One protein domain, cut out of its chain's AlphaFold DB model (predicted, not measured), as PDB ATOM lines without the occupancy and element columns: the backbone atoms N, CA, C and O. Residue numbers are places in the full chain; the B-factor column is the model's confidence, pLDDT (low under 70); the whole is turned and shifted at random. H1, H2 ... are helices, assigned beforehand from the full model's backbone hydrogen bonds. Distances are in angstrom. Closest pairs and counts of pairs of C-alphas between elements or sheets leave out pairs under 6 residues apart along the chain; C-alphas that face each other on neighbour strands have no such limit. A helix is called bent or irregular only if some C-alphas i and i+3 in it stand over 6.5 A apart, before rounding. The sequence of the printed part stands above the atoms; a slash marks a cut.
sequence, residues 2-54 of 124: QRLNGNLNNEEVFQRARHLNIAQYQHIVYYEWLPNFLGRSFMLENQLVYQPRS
ATOM      1  N   GLN A   2     179.709 318.337 244.560       71.56
ATOM      2  CA  GLN A   2     178.227 318.297 244.512       71.56
ATOM      3  C   GLN A   2     177.553 319.617 244.907       71.56
ATOM      4  O   GLN A   2     176.688 320.106 244.198       71.56
ATOM      5  N   ARG A   3     178.013 320.264 245.988       74.12
ATOM      6  CA  ARG A   3     177.497 321.583 246.403       74.12
ATOM      7  C   ARG A   3     177.767 322.705 245.386       74.12
ATOM      8  O   ARG A   3     177.083 323.717 245.414       74.12
ATOM      9  N   LEU A   4     178.787 322.547 244.537       78.75
ATOM     10  CA  LEU A   4     179.194 323.541 243.533       78.75
ATOM     11  C   LEU A   4     178.530 323.286 242.174       78.75
ATOM     12  O   LEU A   4     178.331 324.218 241.406       78.75
ATOM     13  N   ASN A   5     178.196 322.030 241.878       78.44
ATOM     14  CA  ASN A   5     177.457 321.627 240.692       78.44
ATOM     15  C   ASN A   5     176.524 320.466 241.061       78.44
ATOM     16  O   ASN A   5     176.934 319.303 241.066       78.44
ATOM     17  N   GLY A   6     175.280 320.813 241.404       75.94
ATOM     18  CA  GLY A   6     174.266 319.872 241.888       75.94
ATOM     19  C   GLY A   6     173.761 318.882 240.837       75.94
ATOM     20  O   GLY A   6     173.077 317.932 241.197       75.94
ATOM     21  N   ASN A   7     174.122 319.073 239.565       85.12
ATOM     22  CA  ASN A   7     173.702 318.200 238.469       85.12
ATOM     23  C   ASN A   7     174.639 317.002 238.263       85.12
ATOM     24  O   ASN A   7     174.348 316.152 237.428       85.12
ATOM     25  N   LEU A   8     175.764 316.939 238.985       89.50
ATOM     26  CA  LEU A   8     176.704 315.827 238.867       89.50
ATOM     27  C   LEU A   8     176.197 314.603 239.624       89.50
ATOM     28  O   LEU A   8     175.903 314.679 240.821       89.50
ATOM     29  N   ASN A   9     176.188 313.458 238.954       90.94
ATOM     30  CA  ASN A   9     175.957 312.183 239.614       90.94
ATOM     31  C   ASN A   9     177.181 311.762 240.462       90.94
ATOM     32  O   ASN A   9     178.260 312.357 240.396       90.94
ATOM     33  N   ASN A  10     177.017 310.728 241.291       92.56
ATOM     34  CA  ASN A  10     178.067 310.274 242.211       92.56
ATOM     35  C   ASN A  10     179.359 309.838 241.497       92.56
ATOM     36  O   ASN A  10     180.448 310.112 242.000       92.56
ATOM     37  N   GLU A  11     179.250 309.206 240.326       94.81
ATOM     38  CA  GLU A  11     180.406 308.770 239.536       94.81
ATOM     39  C   GLU A  11     181.178 309.971 238.982       94.81
ATOM     40  O   GLU A  11     182.397 310.056 239.118       94.81
ATOM     41  N   GLU A  12     180.480 310.967 238.438       93.44
ATOM     42  CA  GLU A  12     181.111 312.190 237.939       93.44
ATOM     43  C   GLU A  12     181.849 312.944 239.048       93.44
ATOM     44  O   GLU A  12     182.922 313.510 238.827       93.44
ATOM     45  N   VAL A  13     181.293 312.952 240.259       94.06
ATOM     46  CA  VAL A  13     181.927 313.566 241.430       94.06
ATOM     47  C   VAL A  13     183.199 312.820 241.806       94.06
ATOM     48  O   VAL A  13     184.229 313.464 242.020       94.06
ATOM     49  N   PHE A  14     183.139 311.488 241.850       94.62
ATOM     50  CA  PHE A  14     184.295 310.646 242.127       94.62
ATOM     51  C   PHE A  14     185.398 310.848 241.083       94.62
ATOM     52  O   PHE A  14     186.536 311.138 241.450       94.62
ATOM     53  N   GLN A  15     185.067 310.791 239.790       96.56
ATOM     54  CA  GLN A  15     186.051 310.944 238.716       96.56
ATOM     55  C   GLN A  15     186.675 312.339 238.691       96.56
ATOM     56  O   GLN A  15     187.885 312.470 238.514       96.56
ATOM     57  N   ARG A  16     185.894 313.398 238.947       94.69
ATOM     58  CA  ARG A  16     186.440 314.762 239.065       94.69
ATOM     59  C   ARG A  16     187.374 314.902 240.262       94.69
ATOM     60  O   ARG A  16     188.437 315.501 240.125       94.69
ATOM     61  N   ALA A  17     187.006 314.352 241.419       95.19
ATOM     62  CA  ALA A  17     187.870 314.362 242.598       95.19
ATOM     63  C   ALA A  17     189.166 313.571 242.348       95.19
ATOM     64  O   ALA A  17     190.255 314.065 242.631       95.19
ATOM     65  N   ARG A  18     189.063 312.383 241.741       96.69
ATOM     66  CA  ARG A  18     190.211 311.566 241.329       96.69
ATOM     67  C   ARG A  18     191.130 312.330 240.377       96.69
ATOM     68  O   ARG A  18     192.338 312.332 240.587       96.69
ATOM     69  N   HIS A  19     190.574 312.988 239.361       96.81
ATOM     70  CA  HIS A  19     191.346 313.759 238.387       96.81
ATOM     71  C   HIS A  19     192.118 314.905 239.058       96.81
ATOM     72  O   HIS A  19     193.315 315.053 238.822       96.81
ATOM     73  N   LEU A  20     191.474 315.661 239.955       96.44
ATOM     74  CA  LEU A  20     192.147 316.720 240.711       96.44
ATOM     75  C   LEU A  20     193.278 316.175 241.590       96.44
ATOM     76  O   LEU A  20     194.371 316.731 241.573       96.44
ATOM     77  N   ASN A  21     193.054 315.065 242.297       97.88
ATOM     78  CA  ASN A  21     194.085 314.457 243.140       97.88
ATOM     79  C   ASN A  21     195.286 313.960 242.322       97.88
ATOM     80  O   ASN A  21     196.425 314.115 242.756       97.88
ATOM     81  N   ILE A  22     195.051 313.391 241.132       97.88
ATOM     82  CA  ILE A  22     196.129 312.992 240.213       97.88
ATOM     83  C   ILE A  22     196.944 314.219 239.791       97.88
ATOM     84  O   ILE A  22     198.170 314.186 239.883       97.88
ATOM     85  N   ALA A  23     196.280 315.310 239.398       95.56
ATOM     86  CA  ALA A  23     196.952 316.545 238.999       95.56
ATOM     87  C   ALA A  23     197.758 317.168 240.154       95.56
ATOM     88  O   ALA A  23     198.902 317.574 239.965       95.56
ATOM     89  N   GLN A  24     197.197 317.190 241.368       97.25
ATOM     90  CA  GLN A  24     197.897 317.662 242.567       97.25
ATOM     91  C   GLN A  24     199.127 316.810 242.876       97.25
ATOM     92  O   GLN A  24     200.204 317.350 243.114       97.25
ATOM     93  N   TYR A  25     198.989 315.483 242.832       98.00
ATOM     94  CA  TYR A  25     200.105 314.571 243.057       98.00
ATOM     95  C   TYR A  25     201.220 314.777 242.025       98.00
ATOM     96  O   TYR A  25     202.381 314.921 242.398       98.00
ATOM     97  N   GLN A  26     200.875 314.867 240.736       95.00
ATOM     98  CA  GLN A  26     201.842 315.138 239.670       95.00
ATOM     99  C   GLN A  26     202.532 316.495 239.847       95.00
ATOM    100  O   GLN A  26     203.748 316.570 239.687       95.00
ATOM    101  N   HIS A  27     201.800 317.546 240.231       93.81
ATOM    102  CA  HIS A  27     202.391 318.855 240.512       93.81
ATOM    103  C   HIS A  27     203.409 318.784 241.654       93.81
ATOM    104  O   HIS A  27     204.546 319.220 241.483       93.81
ATOM    105  N   ILE A  28     203.036 318.183 242.787       96.69
ATOM    106  CA  ILE A  28     203.939 318.011 243.935       96.69
ATOM    107  C   ILE A  28     205.189 317.232 243.507       96.69
ATOM    108  O   ILE A  28     206.309 317.638 243.810       96.69
ATOM    109  N   VAL A  29     205.033 316.140 242.755       96.19
ATOM    110  CA  VAL A  29     206.171 315.331 242.297       96.19
ATOM    111  C   VAL A  29     207.091 316.125 241.365       96.19
ATOM    112  O   VAL A  29     208.291 316.182 241.618       96.19
ATOM    113  N   TYR A  30     206.565 316.752 240.311       94.50
ATOM    114  CA  TYR A  30     207.384 317.366 239.258       94.50
ATOM    115  C   TYR A  30     207.865 318.782 239.570       94.50
ATOM    116  O   TYR A  30     208.970 319.136 239.169       94.50
ATOM    117  N   TYR A  31     207.076 319.592 240.277       93.62
ATOM    118  CA  TYR A  31     207.382 321.008 240.512       93.62
ATOM    119  C   TYR A  31     207.897 321.307 241.921       93.62
ATOM    120  O   TYR A  31     208.511 322.356 242.115       93.62
ATOM    121  N   GLU A  32     207.718 320.397 242.883       94.75
ATOM    122  CA  GLU A  32     208.213 320.582 244.253       94.75
ATOM    123  C   GLU A  32     209.287 319.551 244.608       94.75
ATOM    124  O   GLU A  32     210.397 319.915 244.985       94.75
ATOM    125  N   TRP A  33     209.009 318.258 244.457       95.19
ATOM    126  CA  TRP A  33     209.895 317.213 244.963       95.19
ATOM    127  C   TRP A  33     211.089 316.915 244.043       95.19
ATOM    128  O   TRP A  33     212.240 317.031 244.470       95.19
ATOM    129  N   LEU A  34     210.848 316.590 242.767       95.62
ATOM    130  CA  LEU A  34     211.911 316.283 241.803       95.62
ATOM    131  C   LEU A  34     212.907 317.437 241.601       95.62
ATOM    132  O   LEU A  34     214.099 317.150 241.543       95.62
ATOM    133  N   PRO A  35     212.514 318.726 241.553       95.69
ATOM    134  CA  PRO A  35     213.475 319.818 241.407       95.69
ATOM    135  C   PRO A  35     214.414 319.961 242.606       95.69
ATOM    136  O   PRO A  35     215.557 320.375 242.421       95.69
ATOM    137  N   ASN A  36     213.962 319.599 243.811       93.75
ATOM    138  CA  ASN A  36     214.808 319.558 245.006       93.75
ATOM    139  C   ASN A  36     215.769 318.358 244.999       93.75
ATOM    140  O   ASN A  36     216.835 318.432 245.603       93.75
ATOM    141  N   PHE A  37     215.405 317.264 244.323       92.38
ATOM    142  CA  PHE A  37     216.207 316.041 244.266       92.38
ATOM    143  C   PHE A  37     217.187 316.004 243.078       92.38
ATOM    144  O   PHE A  37     218.362 315.704 243.260       92.38
ATOM    145  N   LEU A  38     216.716 316.320 241.867       95.06
ATOM    146  CA  LEU A  38     217.478 316.279 240.609       95.06
ATOM    147  C   LEU A  38     218.060 317.642 240.202       95.06
ATOM    148  O   LEU A  38     218.940 317.707 239.347       95.06
ATOM    149  N   GLY A  39     217.572 318.732 240.797       96.50
ATOM    150  CA  GLY A  39     217.942 320.098 240.438       96.50
ATOM    151  C   GLY A  39     217.029 320.708 239.370       96.50
ATOM    152  O   GLY A  39     216.677 320.088 238.367       96.50
ATOM    153  N   ARG A  40     216.658 321.979 239.561       94.38
ATOM    154  CA  ARG A  40     215.725 322.688 238.668       94.38
ATOM    155  C   ARG A  40     216.248 322.850 237.236       94.38
ATOM    156  O   ARG A  40     215.454 322.738 236.307       94.38
ATOM    157  N   SER A  41     217.545 323.110 237.054       95.31
ATOM    158  CA  SER A  41     218.148 323.257 235.719       95.31
ATOM    159  C   SER A  41     218.043 321.963 234.919       95.31
ATOM    160  O   SER A  41     217.533 321.986 233.806       95.31
ATOM    161  N   PHE A  42     218.380 320.826 235.538       96.50
ATOM    162  CA  PHE A  42     218.253 319.505 234.922       96.50
ATOM    163  C   PHE A  42     216.814 319.222 234.467       96.50
ATOM    164  O   PHE A  42     216.591 318.771 233.346       96.50
ATOM    165  N   MET A  43     215.832 319.534 235.317       95.38
ATOM    166  CA  MET A  43     214.414 319.340 235.001       95.38
ATOM    167  C   MET A  43     213.955 320.189 233.801       95.38
ATOM    168  O   MET A  43     213.168 319.710 232.988       95.38
ATOM    169  N   LEU A  44     214.444 321.431 233.677       93.00
ATOM    170  CA  LEU A  44     214.126 322.324 232.554       93.00
ATOM    171  C   LEU A  44     214.830 321.897 231.259       93.00
ATOM    172  O   LEU A  44     214.197 321.851 230.207       93.00
ATOM    173  N   GLU A  45     216.123 321.579 231.333       94.88
ATOM    174  CA  GLU A  45     216.947 321.164 230.188       94.88
ATOM    175  C   GLU A  45     216.429 319.871 229.549       94.88
ATOM    176  O   GLU A  45     216.450 319.733 228.329       94.88
ATOM    177  N   ASN A  46     215.902 318.954 230.366       93.81
ATOM    178  CA  ASN A  46     215.334 317.681 229.917       93.81
ATOM    179  C   ASN A  46     213.814 317.735 229.690       93.81
ATOM    180  O   ASN A  46     213.190 316.687 229.547       93.81
ATOM    181  N   GLN A  47     213.210 318.931 229.675       91.44
ATOM    182  CA  GLN A  47     211.781 319.131 229.384       91.44
ATOM    183  C   GLN A  47     210.836 318.327 230.301       91.44
ATOM    184  O   GLN A  47     209.742 317.939 229.903       91.44
ATOM    185  N   LEU A  48     211.251 318.093 231.551       91.38
ATOM    186  CA  LEU A  48     210.436 317.426 232.573       91.38
ATOM    187  C   LEU A  48     209.472 318.401 233.260       91.38
ATOM    188  O   LEU A  48     208.476 317.992 233.847       91.38
ATOM    189  N   VAL A  49     209.789 319.695 233.215       92.38
ATOM    190  CA  VAL A  49     208.929 320.795 233.660       92.38
ATOM    191  C   VAL A  49     209.104 321.994 232.747       92.38
ATOM    192  O   VAL A  49     210.137 322.162 232.100       92.38
ATOM    193  N   TYR A  50     208.111 322.877 232.762       90.12
ATOM    194  CA  TYR A  50     208.072 324.062 231.917       90.12
ATOM    195  C   TYR A  50     207.989 325.336 232.754       90.12
ATOM    196  O   TYR A  50     207.761 325.316 233.967       90.12
ATOM    197  N   GLN A  51     208.215 326.483 232.115       82.69
ATOM    198  CA  GLN A  51     208.065 327.758 232.804       82.69
ATOM    199  C   GLN A  51     206.575 328.021 233.108       82.69
ATOM    200  O   GLN A  51     205.738 327.798 232.237       82.69
ATOM    201  N   PRO A  52     206.221 328.570 234.289       71.56
ATOM    202  CA  PRO A  52     204.826 328.695 234.747       71.56
ATOM    203  C   PRO A  52     203.889 329.528 233.858       71.56
ATOM    204  O   PRO A  52     202.693 329.596 234.116       71.56
ATOM    205  N   ARG A  53     204.425 330.234 232.858       69.62
ATOM    206  CA  ARG A  53     203.677 331.183 232.028       69.62
ATOM    207  C   ARG A  53     203.031 330.551 230.796       69.62
ATOM    208  O   ARG A  53     202.249 331.232 230.141       69.62
ATOM    209  N   SER A  54     203.329 329.292 230.477       66.88
ATOM    210  CA  SER A  54     202.773 328.619 229.302       66.88
ATOM    211  C   SER A  54     201.982 327.375 229.690       66.88
ATOM    212  O   SER A  54     202.516 326.447 230.299       66.88
TER     213      SER A  54
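What this domain is: This is residues 2 to 54 of the 124 residues of an uncharacterized protein of Anopheles merus (UniProt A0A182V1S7). One long helix, H1, makes nearly the whole length of a thin rod, and just past its last residue, Leu 38, the backbone turns a sharp corner into the short helix H2. A stretch with no named element, residues 2 to 9, comes before H1, and another, residues 46 to 54, follows H2; in the middle of H1, residues 17 to 26 stand free. The printed part has 53 residues, with two named helices in the order H1, H2 and no named strand, and its class is all helix. The whole is extended, with a radius of gyration of the C-alphas of 15.9 A, and spans 45 by 22 by 15 A.

How they stand to each other: Begin with H1, residues 10 to 38, the longest helix. Look at C-alphas 31 and 34, which are 6.7 A apart: there H1 is irregular, but only just, and its line is a rough one. Next find H2, residues 40 to 45, joined to H1 by a tight link of one residue, Gly 39. The two helices are close but not clearly touching, with 2 pairs of C-alphas within 8 A; the closest C-alphas are those of Pro 35 and Met 43, 6.5 A apart. Their lines are about perpendicular, at 81 degrees. In H2 every O i to N i+4 pair is within hydrogen-bond range; in H1 it is 21 of 25.

Where its parts are: Find C-alpha 10 at (178.067, 310.274, 242.211); from there H1 runs 39.9 A to C-alpha 38 at (217.478, 316.279, 240.609). H2 measures 8.7 A from C-alpha 40 to C-alpha 45, which you find at (216.947, 321.164, 230.188).

The domain as a whole: The two C-alphas farthest apart are those of Asn 7 and Ser 41, at 44.8 A. The printed part has no cut, and no link between its named elements is long. Its mean pLDDT is 91.0, and the model's confidence is low, under 70, at residues 53 to 54.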